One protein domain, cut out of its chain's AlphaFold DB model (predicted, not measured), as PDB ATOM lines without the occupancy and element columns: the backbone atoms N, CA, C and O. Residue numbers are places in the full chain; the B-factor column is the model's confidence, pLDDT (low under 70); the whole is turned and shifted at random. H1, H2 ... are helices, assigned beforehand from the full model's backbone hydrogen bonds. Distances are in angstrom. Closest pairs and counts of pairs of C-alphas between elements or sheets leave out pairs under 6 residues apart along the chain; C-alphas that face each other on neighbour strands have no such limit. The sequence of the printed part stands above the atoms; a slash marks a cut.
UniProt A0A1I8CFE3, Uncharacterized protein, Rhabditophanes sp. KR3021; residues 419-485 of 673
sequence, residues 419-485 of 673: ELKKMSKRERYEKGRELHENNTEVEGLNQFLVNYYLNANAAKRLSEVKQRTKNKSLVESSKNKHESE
ATOM      1  N   GLU A 419     210.396 225.221 155.074       95.38
ATOM      2  CA  GLU A 419     211.088 226.409 155.572       95.38
ATOM      3  C   GLU A 419     211.332 226.330 157.084       95.38
ATOM      4  O   GLU A 419     212.374 226.757 157.587       95.38
ATOM      5  N   LEU A 420     210.394 225.728 157.820       95.88
ATOM      6  CA  LEU A 420     210.456 225.574 159.270       95.88
ATOM      7  C   LEU A 420     211.165 224.290 159.704       95.88
ATOM      8  O   LEU A 420     211.513 224.162 160.882       95.88
ATOM      9  N   LYS A 421     211.424 223.342 158.792       95.44
ATOM     10  CA  LYS A 421     212.222 222.144 159.106       95.44
ATOM     11  C   LYS A 421     213.685 222.480 159.381       95.44
ATOM     12  O   LYS A 421     214.309 221.792 160.186       95.44
ATOM     13  N   LYS A 422     214.201 223.566 158.791       96.88
ATOM     14  CA  LYS A 422     215.553 224.088 159.060       96.88
ATOM     15  C   LYS A 422     215.695 224.671 160.470       96.88
ATOM     16  O   LYS A 422     216.807 224.767 160.976       96.88
ATOM     17  N   MET A 423     214.583 225.028 161.118       97.38
ATOM     18  CA  MET A 423     214.574 225.549 162.483       97.38
ATOM     19  C   MET A 423     214.500 224.421 163.519       97.38
ATOM     20  O   MET A 423     213.645 223.519 163.473       97.38
ATOM     21  N   SER A 424     215.334 224.524 164.549       97.31
ATOM     22  CA  SER A 424     215.254 223.654 165.717       97.31
ATOM     23  C   SER A 424     213.885 223.773 166.402       97.31
ATOM     24  O   SER A 424     213.162 224.769 166.288       97.31
ATOM     25  N   LYS A 425     213.499 222.743 167.168       96.00
ATOM     26  CA  LYS A 425     212.246 222.763 167.950       96.00
ATOM     27  C   LYS A 425     212.178 223.957 168.910       96.00
ATOM     28  O   LYS A 425     211.084 224.440 169.192       96.00
ATOM     29  N   ARG A 426     213.333 224.397 169.423       96.44
ATOM     30  CA  ARG A 426     213.447 225.523 170.354       96.44
ATOM     31  C   ARG A 426     213.251 226.857 169.643       96.44
ATOM     32  O   ARG A 426     212.466 227.660 170.127       96.44
ATOM     33  N   GLU A 427     213.882 227.054 168.490       97.44
ATOM     34  CA  GLU A 427     213.717 228.281 167.699       97.44
ATOM     35  C   GLU A 427     212.272 228.455 167.233       97.44
ATOM     36  O   GLU A 427     211.724 229.547 167.338       97.44
ATOM     37  N   ARG A 428     211.608 227.374 166.798       97.50
ATOM     38  CA  ARG A 428     210.179 227.429 166.441       97.50
ATOM     39  C   ARG A 428     209.298 227.837 167.615       97.50
ATOM     40  O   ARG A 428     208.379 228.630 167.447       97.50
ATOM     41  N   TYR A 429     209.592 227.312 168.804       97.19
ATOM     42  CA  TYR A 429     208.876 227.673 170.024       97.19
ATOM     43  C   TYR A 429     209.108 229.137 170.422       97.19
ATOM     44  O   TYR A 429     208.155 229.826 170.768       97.19
ATOM     45  N   GLU A 430     210.356 229.614 170.397       97.56
ATOM     46  CA  GLU A 430     210.704 230.987 170.785       97.56
ATOM     47  C   GLU A 430     210.137 232.010 169.791       97.56
ATOM     48  O   GLU A 430     209.512 232.973 170.228       97.56
ATOM     49  N   LYS A 431     210.233 231.744 168.481       97.12
ATOM     50  CA  LYS A 431     209.663 232.605 167.436       97.12
ATOM     51  C   LYS A 431     208.131 232.620 167.468       97.12
ATOM     52  O   LYS A 431     207.523 233.676 167.363       97.12
ATOM     53  N   GLY A 432     207.499 231.463 167.691       96.88
ATOM     54  CA  GLY A 432     206.050 231.377 167.895       96.88
ATOM     55  C   GLY A 432     205.569 232.115 169.147       96.88
ATOM     56  O   GLY A 432     204.516 232.746 169.116       96.88
ATOM     57  N   ARG A 433     206.354 232.085 170.234       97.44
ATOM     58  CA  ARG A 433     206.069 232.858 171.449       97.44
ATOM     59  C   ARG A 433     206.131 234.357 171.178       97.44
ATOM     60  O   ARG A 433     205.222 235.065 171.581       97.44
ATOM     61  N   GLU A 434     207.194 234.818 170.526       97.31
ATOM     62  CA  GLU A 434     207.400 236.236 170.217       97.31
ATOM     63  C   GLU A 434     206.275 236.793 169.338       97.31
ATOM     64  O   GLU A 434     205.701 237.828 169.661       97.31
ATOM     65  N   LEU A 435     205.893 236.060 168.286       96.94
ATOM     66  CA  LEU A 435     204.758 236.416 167.429       96.94
ATOM     67  C   LEU A 435     203.441 236.498 168.219       96.94
ATOM     68  O   LEU A 435     202.684 237.451 168.058       96.94
ATOM     69  N   HIS A 436     203.192 235.534 169.112       95.81
ATOM     70  CA  HIS A 436     201.993 235.525 169.951       95.81
ATOM     71  C   HIS A 436     201.973 236.674 170.974       95.81
ATOM     72  O   HIS A 436     200.940 237.304 171.168       95.81
ATOM     73  N   GLU A 437     203.103 236.962 171.627       95.25
ATOM     74  CA  GLU A 437     203.219 238.022 172.642       95.25
ATOM     75  C   GLU A 437     203.109 239.429 172.032       95.25
ATOM     76  O   GLU A 437     202.618 240.343 172.693       95.25
ATOM     77  N   ASN A 438     203.511 239.599 170.770       95.62
ATOM     78  CA  ASN A 438     203.441 240.878 170.064       95.62
ATOM     79  C   ASN A 438     202.052 241.198 169.477       95.62
ATOM     80  O   ASN A 438     201.900 242.265 168.887       95.62
ATOM     81  N   ASN A 439     201.049 240.318 169.631       86.88
ATOM     82  CA  ASN A 439     199.664 240.529 169.170       86.88
ATOM     83  C   ASN A 439     199.552 240.972 167.693       86.88
ATOM     84  O   ASN A 439     198.658 241.729 167.318       86.88
ATOM     85  N   THR A 440     200.484 240.524 166.853       83.75
ATOM     86  CA  THR A 440     200.476 240.831 165.420       83.75
ATOM     87  C   THR A 440     199.518 239.882 164.715       83.75
ATOM     88  O   THR A 440     199.517 238.686 165.008       83.75
ATOM     89  N   GLU A 441     198.706 240.396 163.790       83.12
ATOM     90  CA  GLU A 441     197.976 239.534 162.859       83.12
ATOM     91  C   GLU A 441     198.997 238.686 162.098       83.12
ATOM     92  O   GLU A 441     199.948 239.196 161.499       83.12
ATOM     93  N   VAL A 442     198.855 237.369 162.215       87.44
ATOM     94  CA  VAL A 442     199.811 236.395 161.696       87.44
ATOM     95  C   VAL A 442     199.124 235.491 160.690       87.44
ATOM     96  O   VAL A 442     198.141 234.827 160.993       87.44
ATOM     97  N   GLU A 443     199.694 235.430 159.491       91.50
ATOM     98  CA  GLU A 443     199.240 234.558 158.410       91.50
ATOM     99  C   GLU A 443     200.357 233.596 157.972       91.50
ATOM    100  O   GLU A 443     201.543 233.774 158.290       91.50
ATOM    101  N   GLY A 444     199.972 232.529 157.266       92.50
ATOM    102  CA  GLY A 444     200.891 231.561 156.661       92.50
ATOM    103  C   GLY A 444     201.881 230.926 157.647       92.50
ATOM    104  O   GLY A 444     201.506 230.381 158.688       92.50
ATOM    105  N   LEU A 445     203.177 230.996 157.324       90.69
ATOM    106  CA  LEU A 445     204.272 230.424 158.123       90.69
ATOM    107  C   LEU A 445     204.308 230.941 159.573       90.69
ATOM    108  O   LEU A 445     204.682 230.199 160.485       90.69
ATOM    109  N   ASN A 446     203.908 232.195 159.800       94.19
ATOM    110  CA  ASN A 446     203.887 232.779 161.138       94.19
ATOM    111  C   ASN A 446     202.734 232.216 161.979       94.19
ATOM    112  O   ASN A 446     202.938 231.914 163.156       94.19
ATOM    113  N   GLN A 447     201.571 231.971 161.365       94.06
ATOM    114  CA  GLN A 447     200.444 231.310 162.028       94.06
ATOM    115  C   GLN A 447     200.820 229.889 162.476       94.06
ATOM    116  O   GLN A 447     200.517 229.486 163.601       94.06
ATOM    117  N   PHE A 448     201.573 229.150 161.650       95.12
ATOM    118  CA  PHE A 448     202.088 227.830 162.028       95.12
ATOM    119  C   PHE A 448     202.994 227.895 163.269       95.12
ATOM    120  O   PHE A 448     202.888 227.059 164.169       95.12
ATOM    121  N   LEU A 449     203.889 228.887 163.349       96.25
ATOM    122  CA  LEU A 449     204.787 229.060 164.498       96.25
ATOM    123  C   LEU A 449     204.019 229.383 165.784       96.25
ATOM    124  O   LEU A 449     204.317 228.800 166.831       96.25
ATOM    125  N   VAL A 450     203.010 230.252 165.705       95.31
ATOM    126  CA  VAL A 450     202.123 230.565 166.837       95.31
ATOM    127  C   VAL A 450     201.371 229.313 167.291       95.31
ATOM    128  O   VAL A 450     201.416 228.965 168.474       95.31
ATOM    129  N   ASN A 451     200.785 228.554 166.362       93.38
ATOM    130  CA  ASN A 451     200.114 227.287 166.667       93.38
ATOM    131  C   ASN A 451     201.066 226.262 167.298       93.38
ATOM    132  O   ASN A 451     200.714 225.590 168.273       93.38
ATOM    133  N   TYR A 452     202.300 226.156 166.800       94.69
ATOM    134  CA  TYR A 452     203.327 225.285 167.371       94.69
ATOM    135  C   TYR A 452     203.654 225.669 168.824       94.69
ATOM    136  O   TYR A 452     203.713 224.796 169.697       94.69
ATOM    137  N   TYR A 453     203.817 226.966 169.109       96.75
ATOM    138  CA  TYR A 453     204.027 227.482 170.465       96.75
ATOM    139  C   TYR A 453     202.839 227.170 171.389       96.75
ATOM    140  O   TYR A 453     203.039 226.614 172.476       96.75
ATOM    141  N   LEU A 454     201.610 227.464 170.955       95.00
ATOM    142  CA  LEU A 454     200.396 227.228 171.742       95.00
ATOM    143  C   LEU A 454     200.215 225.740 172.064       95.00
ATOM    144  O   LEU A 454     199.974 225.382 173.220       95.00
ATOM    145  N   ASN A 455     200.441 224.863 171.086       90.31
ATOM    146  CA  ASN A 455     200.378 223.414 171.271       90.31
ATOM    147  C   ASN A 455     201.449 222.900 172.241       90.31
ATOM    148  O   ASN A 455     201.159 222.085 173.124       90.31
ATOM    149  N   ALA A 456     202.684 223.393 172.131       91.31
ATOM    150  CA  ALA A 456     203.755 223.047 173.062       91.31
ATOM    151  C   ALA A 456     203.450 223.527 174.493       91.31
ATOM    152  O   ALA A 456     203.677 222.793 175.461       91.31
ATOM    153  N   ASN A 457     202.883 224.727 174.643       91.19
ATOM    154  CA  ASN A 457     202.477 225.273 175.937       91.19
ATOM    155  C   ASN A 457     201.308 224.479 176.548       91.19
ATOM    156  O   ASN A 457     201.336 224.137 177.733       91.19
ATOM    157  N   ALA A 458     200.318 224.097 175.737       88.00
ATOM    158  CA  ALA A 458     199.217 223.233 176.152       88.00
ATOM    159  C   ALA A 458     199.717 221.854 176.614       88.00
ATOM    160  O   ALA A 458     199.334 221.386 177.689       88.00
ATOM    161  N   ALA A 459     200.630 221.226 175.865       84.19
ATOM    162  CA  ALA A 459     201.242 219.953 176.247       84.19
ATOM    163  C   ALA A 459     202.009 220.058 177.576       84.19
ATOM    164  O   ALA A 459     201.873 219.191 178.445       84.19
ATOM    165  N   LYS A 460     202.756 221.151 177.773       90.19
ATOM    166  CA  LYS A 460     203.444 221.435 179.035       90.19
ATOM    167  C   LYS A 460     202.455 221.571 180.193       90.19
ATOM    168  O   LYS A 460     202.617 220.880 181.198       90.19
ATOM    169  N   ARG A 461     201.399 222.378 180.050       84.94
ATOM    170  CA  ARG A 461     200.352 222.525 181.079       84.94
ATOM    171  C   ARG A 461     199.685 221.190 181.408       84.94
ATOM    172  O   ARG A 461     199.512 220.873 182.581       84.94
ATOM    173  N   LEU A 462     199.389 220.370 180.401       80.94
ATOM    174  CA  LEU A 462     198.806 219.044 180.601       80.94
ATOM    175  C   LEU A 462     199.748 218.120 181.390       80.94
ATOM    176  O   LEU A 462     199.309 217.409 182.291       80.94
ATOM    177  N   SER A 463     201.051 218.161 181.098       82.75
ATOM    178  CA  SER A 463     202.054 217.406 181.861       82.75
ATOM    179  C   SER A 463     202.140 217.868 183.323       82.75
ATOM    180  O   SER A 463     202.231 217.039 184.229       82.75
ATOM    181  N   GLU A 464     202.022 219.176 183.573       84.25
ATOM    182  CA  GLU A 464     202.001 219.740 184.924       84.25
ATOM    183  C   GLU A 464     200.740 219.326 185.691       84.25
ATOM    184  O   GLU A 464     200.829 218.999 186.875       84.25
ATOM    185  N   VAL A 465     199.577 219.294 185.031       82.75
ATOM    186  CA  VAL A 465     198.325 218.790 185.617       82.75
ATOM    187  C   VAL A 465     198.461 217.312 185.966       82.75
ATOM    188  O   VAL A 465     198.250 216.959 187.122       82.75
ATOM    189  N   LYS A 466     198.920 216.467 185.034       80.31
ATOM    190  CA  LYS A 466     199.166 215.038 185.298       80.31
ATOM    191  C   LYS A 466     200.101 214.832 186.492       80.31
ATOM    192  O   LYS A 466     199.841 213.994 187.353       80.31
ATOM    193  N   GLN A 467     201.162 215.634 186.589       81.94
ATOM    194  CA  GLN A 467     202.081 215.586 187.723       81.94
ATOM    195  C   GLN A 467     201.411 216.017 189.039       81.94
ATOM    196  O   GLN A 467     201.669 215.415 190.081       81.94
ATOM    197  N   ARG A 468     200.538 217.031 189.020       76.56
ATOM    198  CA  ARG A 468     199.766 217.446 190.204       76.56
ATOM    199  C   ARG A 468     198.798 216.362 190.652       76.56
ATOM    200  O   ARG A 468     198.758 216.078 191.845       76.56
ATOM    201  N   THR A 469     198.070 215.742 189.727       78.50
ATOM    202  CA  THR A 469     197.143 214.645 190.034       78.50
ATOM    203  C   THR A 469     197.893 213.471 190.658       78.50
ATOM    204  O   THR A 469     197.490 212.978 191.706       78.50
ATOM    205  N   LYS A 470     199.062 213.119 190.107       76.62
ATOM    206  CA  LYS A 470     199.962 212.106 190.682       76.62
ATOM    207  C   LYS A 470     200.448 212.468 192.088       76.62
ATOM    208  O   LYS A 470     200.523 211.617 192.965       76.62
ATOM    209  N   ASN A 471     200.793 213.730 192.327       79.00
ATOM    210  CA  ASN A 471     201.210 214.165 193.659       79.00
ATOM    211  C   ASN A 471     200.043 214.137 194.652       79.00
ATOM    212  O   ASN A 471     200.247 213.788 195.811       79.00
ATOM    213  N   LYS A 472     198.829 214.477 194.209       80.75
ATOM    214  CA  LYS A 472     197.622 214.406 195.036       80.75
ATOM    215  C   LYS A 472     197.323 212.961 195.441       80.75
ATOM    216  O   LYS A 472     197.151 212.711 196.629       80.75
ATOM    217  N   SER A 473     197.378 212.021 194.493       74.81
ATOM    218  CA  SER A 473     197.167 210.599 194.781       74.81
ATOM    219  C   SER A 473     198.247 210.027 195.706       74.81
ATOM    220  O   SER A 473     197.942 209.231 196.587       74.81
ATOM    221  N   LEU A 474     199.504 210.472 195.574       71.00
ATOM    222  CA  LEU A 474     200.575 210.102 196.504       71.00
ATOM    223  C   LEU A 474     200.299 210.614 197.924       71.00
ATOM    224  O   LEU A 474     200.411 209.844 198.874       71.00
ATOM    225  N   VAL A 475     199.884 211.874 198.076       75.69
ATOM    226  CA  VAL A 475     199.528 212.444 199.387       75.69
ATOM    227  C   VAL A 475     198.333 211.715 200.005       75.69
ATOM    228  O   VAL A 475     198.359 211.425 201.198       75.69
ATOM    229  N   GLU A 476     197.309 211.386 199.217       71.19
ATOM    230  CA  GLU A 476     196.155 210.599 199.680       71.19
ATOM    231  C   GLU A 476     196.572 209.182 200.099       71.19
ATOM    232  O   GLU A 476     196.198 208.732 201.178       71.19
ATOM    233  N   SER A 477     197.449 208.518 199.339       68.19
ATOM    234  CA  SER A 477     197.974 207.198 199.718       68.19
ATOM    235  C   SER A 477     198.802 207.223 201.011       68.19
ATOM    236  O   SER A 477     198.717 206.298 201.816       68.19
ATOM    237  N   SER A 478     199.564 208.297 201.258       66.25
ATOM    238  CA  SER A 478     200.312 208.472 202.509       66.25
ATOM    239  C   SER A 478     199.400 208.748 203.705       66.25
ATOM    240  O   SER A 478     199.683 208.250 204.791       66.25
ATOM    241  N   LYS A 479     198.301 209.494 203.516       70.88
ATOM    242  CA  LYS A 479     197.290 209.698 204.567       70.88
ATOM    243  C   LYS A 479     196.628 208.382 204.963       70.88
ATOM    244  O   LYS A 479     196.610 208.056 206.142       70.88
ATOM    245  N   ASN A 480     196.197 207.592 203.981       68.44
ATOM    246  CA  ASN A 480     195.532 206.313 204.237       68.44
ATOM    247  C   ASN A 480     196.464 205.304 204.930       68.44
ATOM    248  O   ASN A 480     196.022 204.536 205.780       68.44
ATOM    249  N   LYS A 481     197.769 205.325 204.613       71.12
ATOM    250  CA  LYS A 481     198.758 204.496 205.315       71.12
ATOM    251  C   LYS A 481     198.881 204.888 206.792       71.12
ATOM    252  O   LYS A 481     198.898 204.013 207.647       71.12
ATOM    253  N   HIS A 482     198.908 206.184 207.095       69.38
ATOM    254  CA  HIS A 482     198.992 206.660 208.476       69.38
ATOM    255  C   HIS A 482     197.708 206.372 209.276       69.38
ATOM    256  O   HIS A 482     197.785 206.059 210.459       69.38
ATOM    257  N   GLU A 483     196.533 206.429 208.642       73.94
ATOM    258  CA  GLU A 483     195.253 206.078 209.284       73.94
ATOM    259  C   GLU A 483     195.157 204.582 209.638       73.94
ATOM    260  O   GLU A 483     194.484 204.216 210.603       73.94
ATOM    261  N   SER A 484     195.860 203.710 208.902       74.75
ATOM    262  CA  SER A 484     195.912 202.271 209.207       74.75
ATOM    263  C   SER A 484     196.726 201.927 210.462       74.75
ATOM    264  O   SER A 484     196.556 200.842 211.011       74.75
ATOM    265  N   GLU A 485     197.559 202.858 210.936       85.50
ATOM    266  CA  GLU A 485     198.407 202.705 212.127       85.50
ATOM    267  C   GLU A 485     197.775 203.317 213.393       85.50
ATOM    268  O   GLU A 485     198.335 203.188 214.478       85.50
TER     269      GLU A 485
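This is residues 419 to 485 of the 673 residues of an uncharacterized protein of Rhabditophanes sp. KR3021 (UniProt A0A1I8CFE3). One long helix, H2, has the shorter H1 crossing it near its first end, and residues 458 to 485 stick out as a long free arm. Look for 67 printed residues with two named helices, H1 then H2, and no named strand: all helix. The whole is extended, radius of gyration of the C-alphas 19.5 A, spanning 62 by 25 by 13 A, with the arm making the length.

Find C-alpha 445 at (204.272, 230.424, 158.123); from there H2, residues 445 to 483, runs 57.4 A to C-alpha 483 at (195.253, 206.078, 209.284). H1, residues 425 to 437, begins at (212.246, 222.763, 167.950) and runs 18.3 A.

H2 touches H1 with residues 446 to 456 alone; the closest C-alphas, of Gly 432 and Val 450, are 4.1 A apart. Their lines are about perpendicular, at 79 degrees. In H1 and H2 every O i to N i+4 pair is within hydrogen-bond range.

The C-alphas farthest apart, of Glu 419 and Glu 485, are 62.6 A apart. The printed part has no cut, and the link from H1 to H2 is short. Look for pLDDT under 70 at residues 477 to 478, 480 and 482.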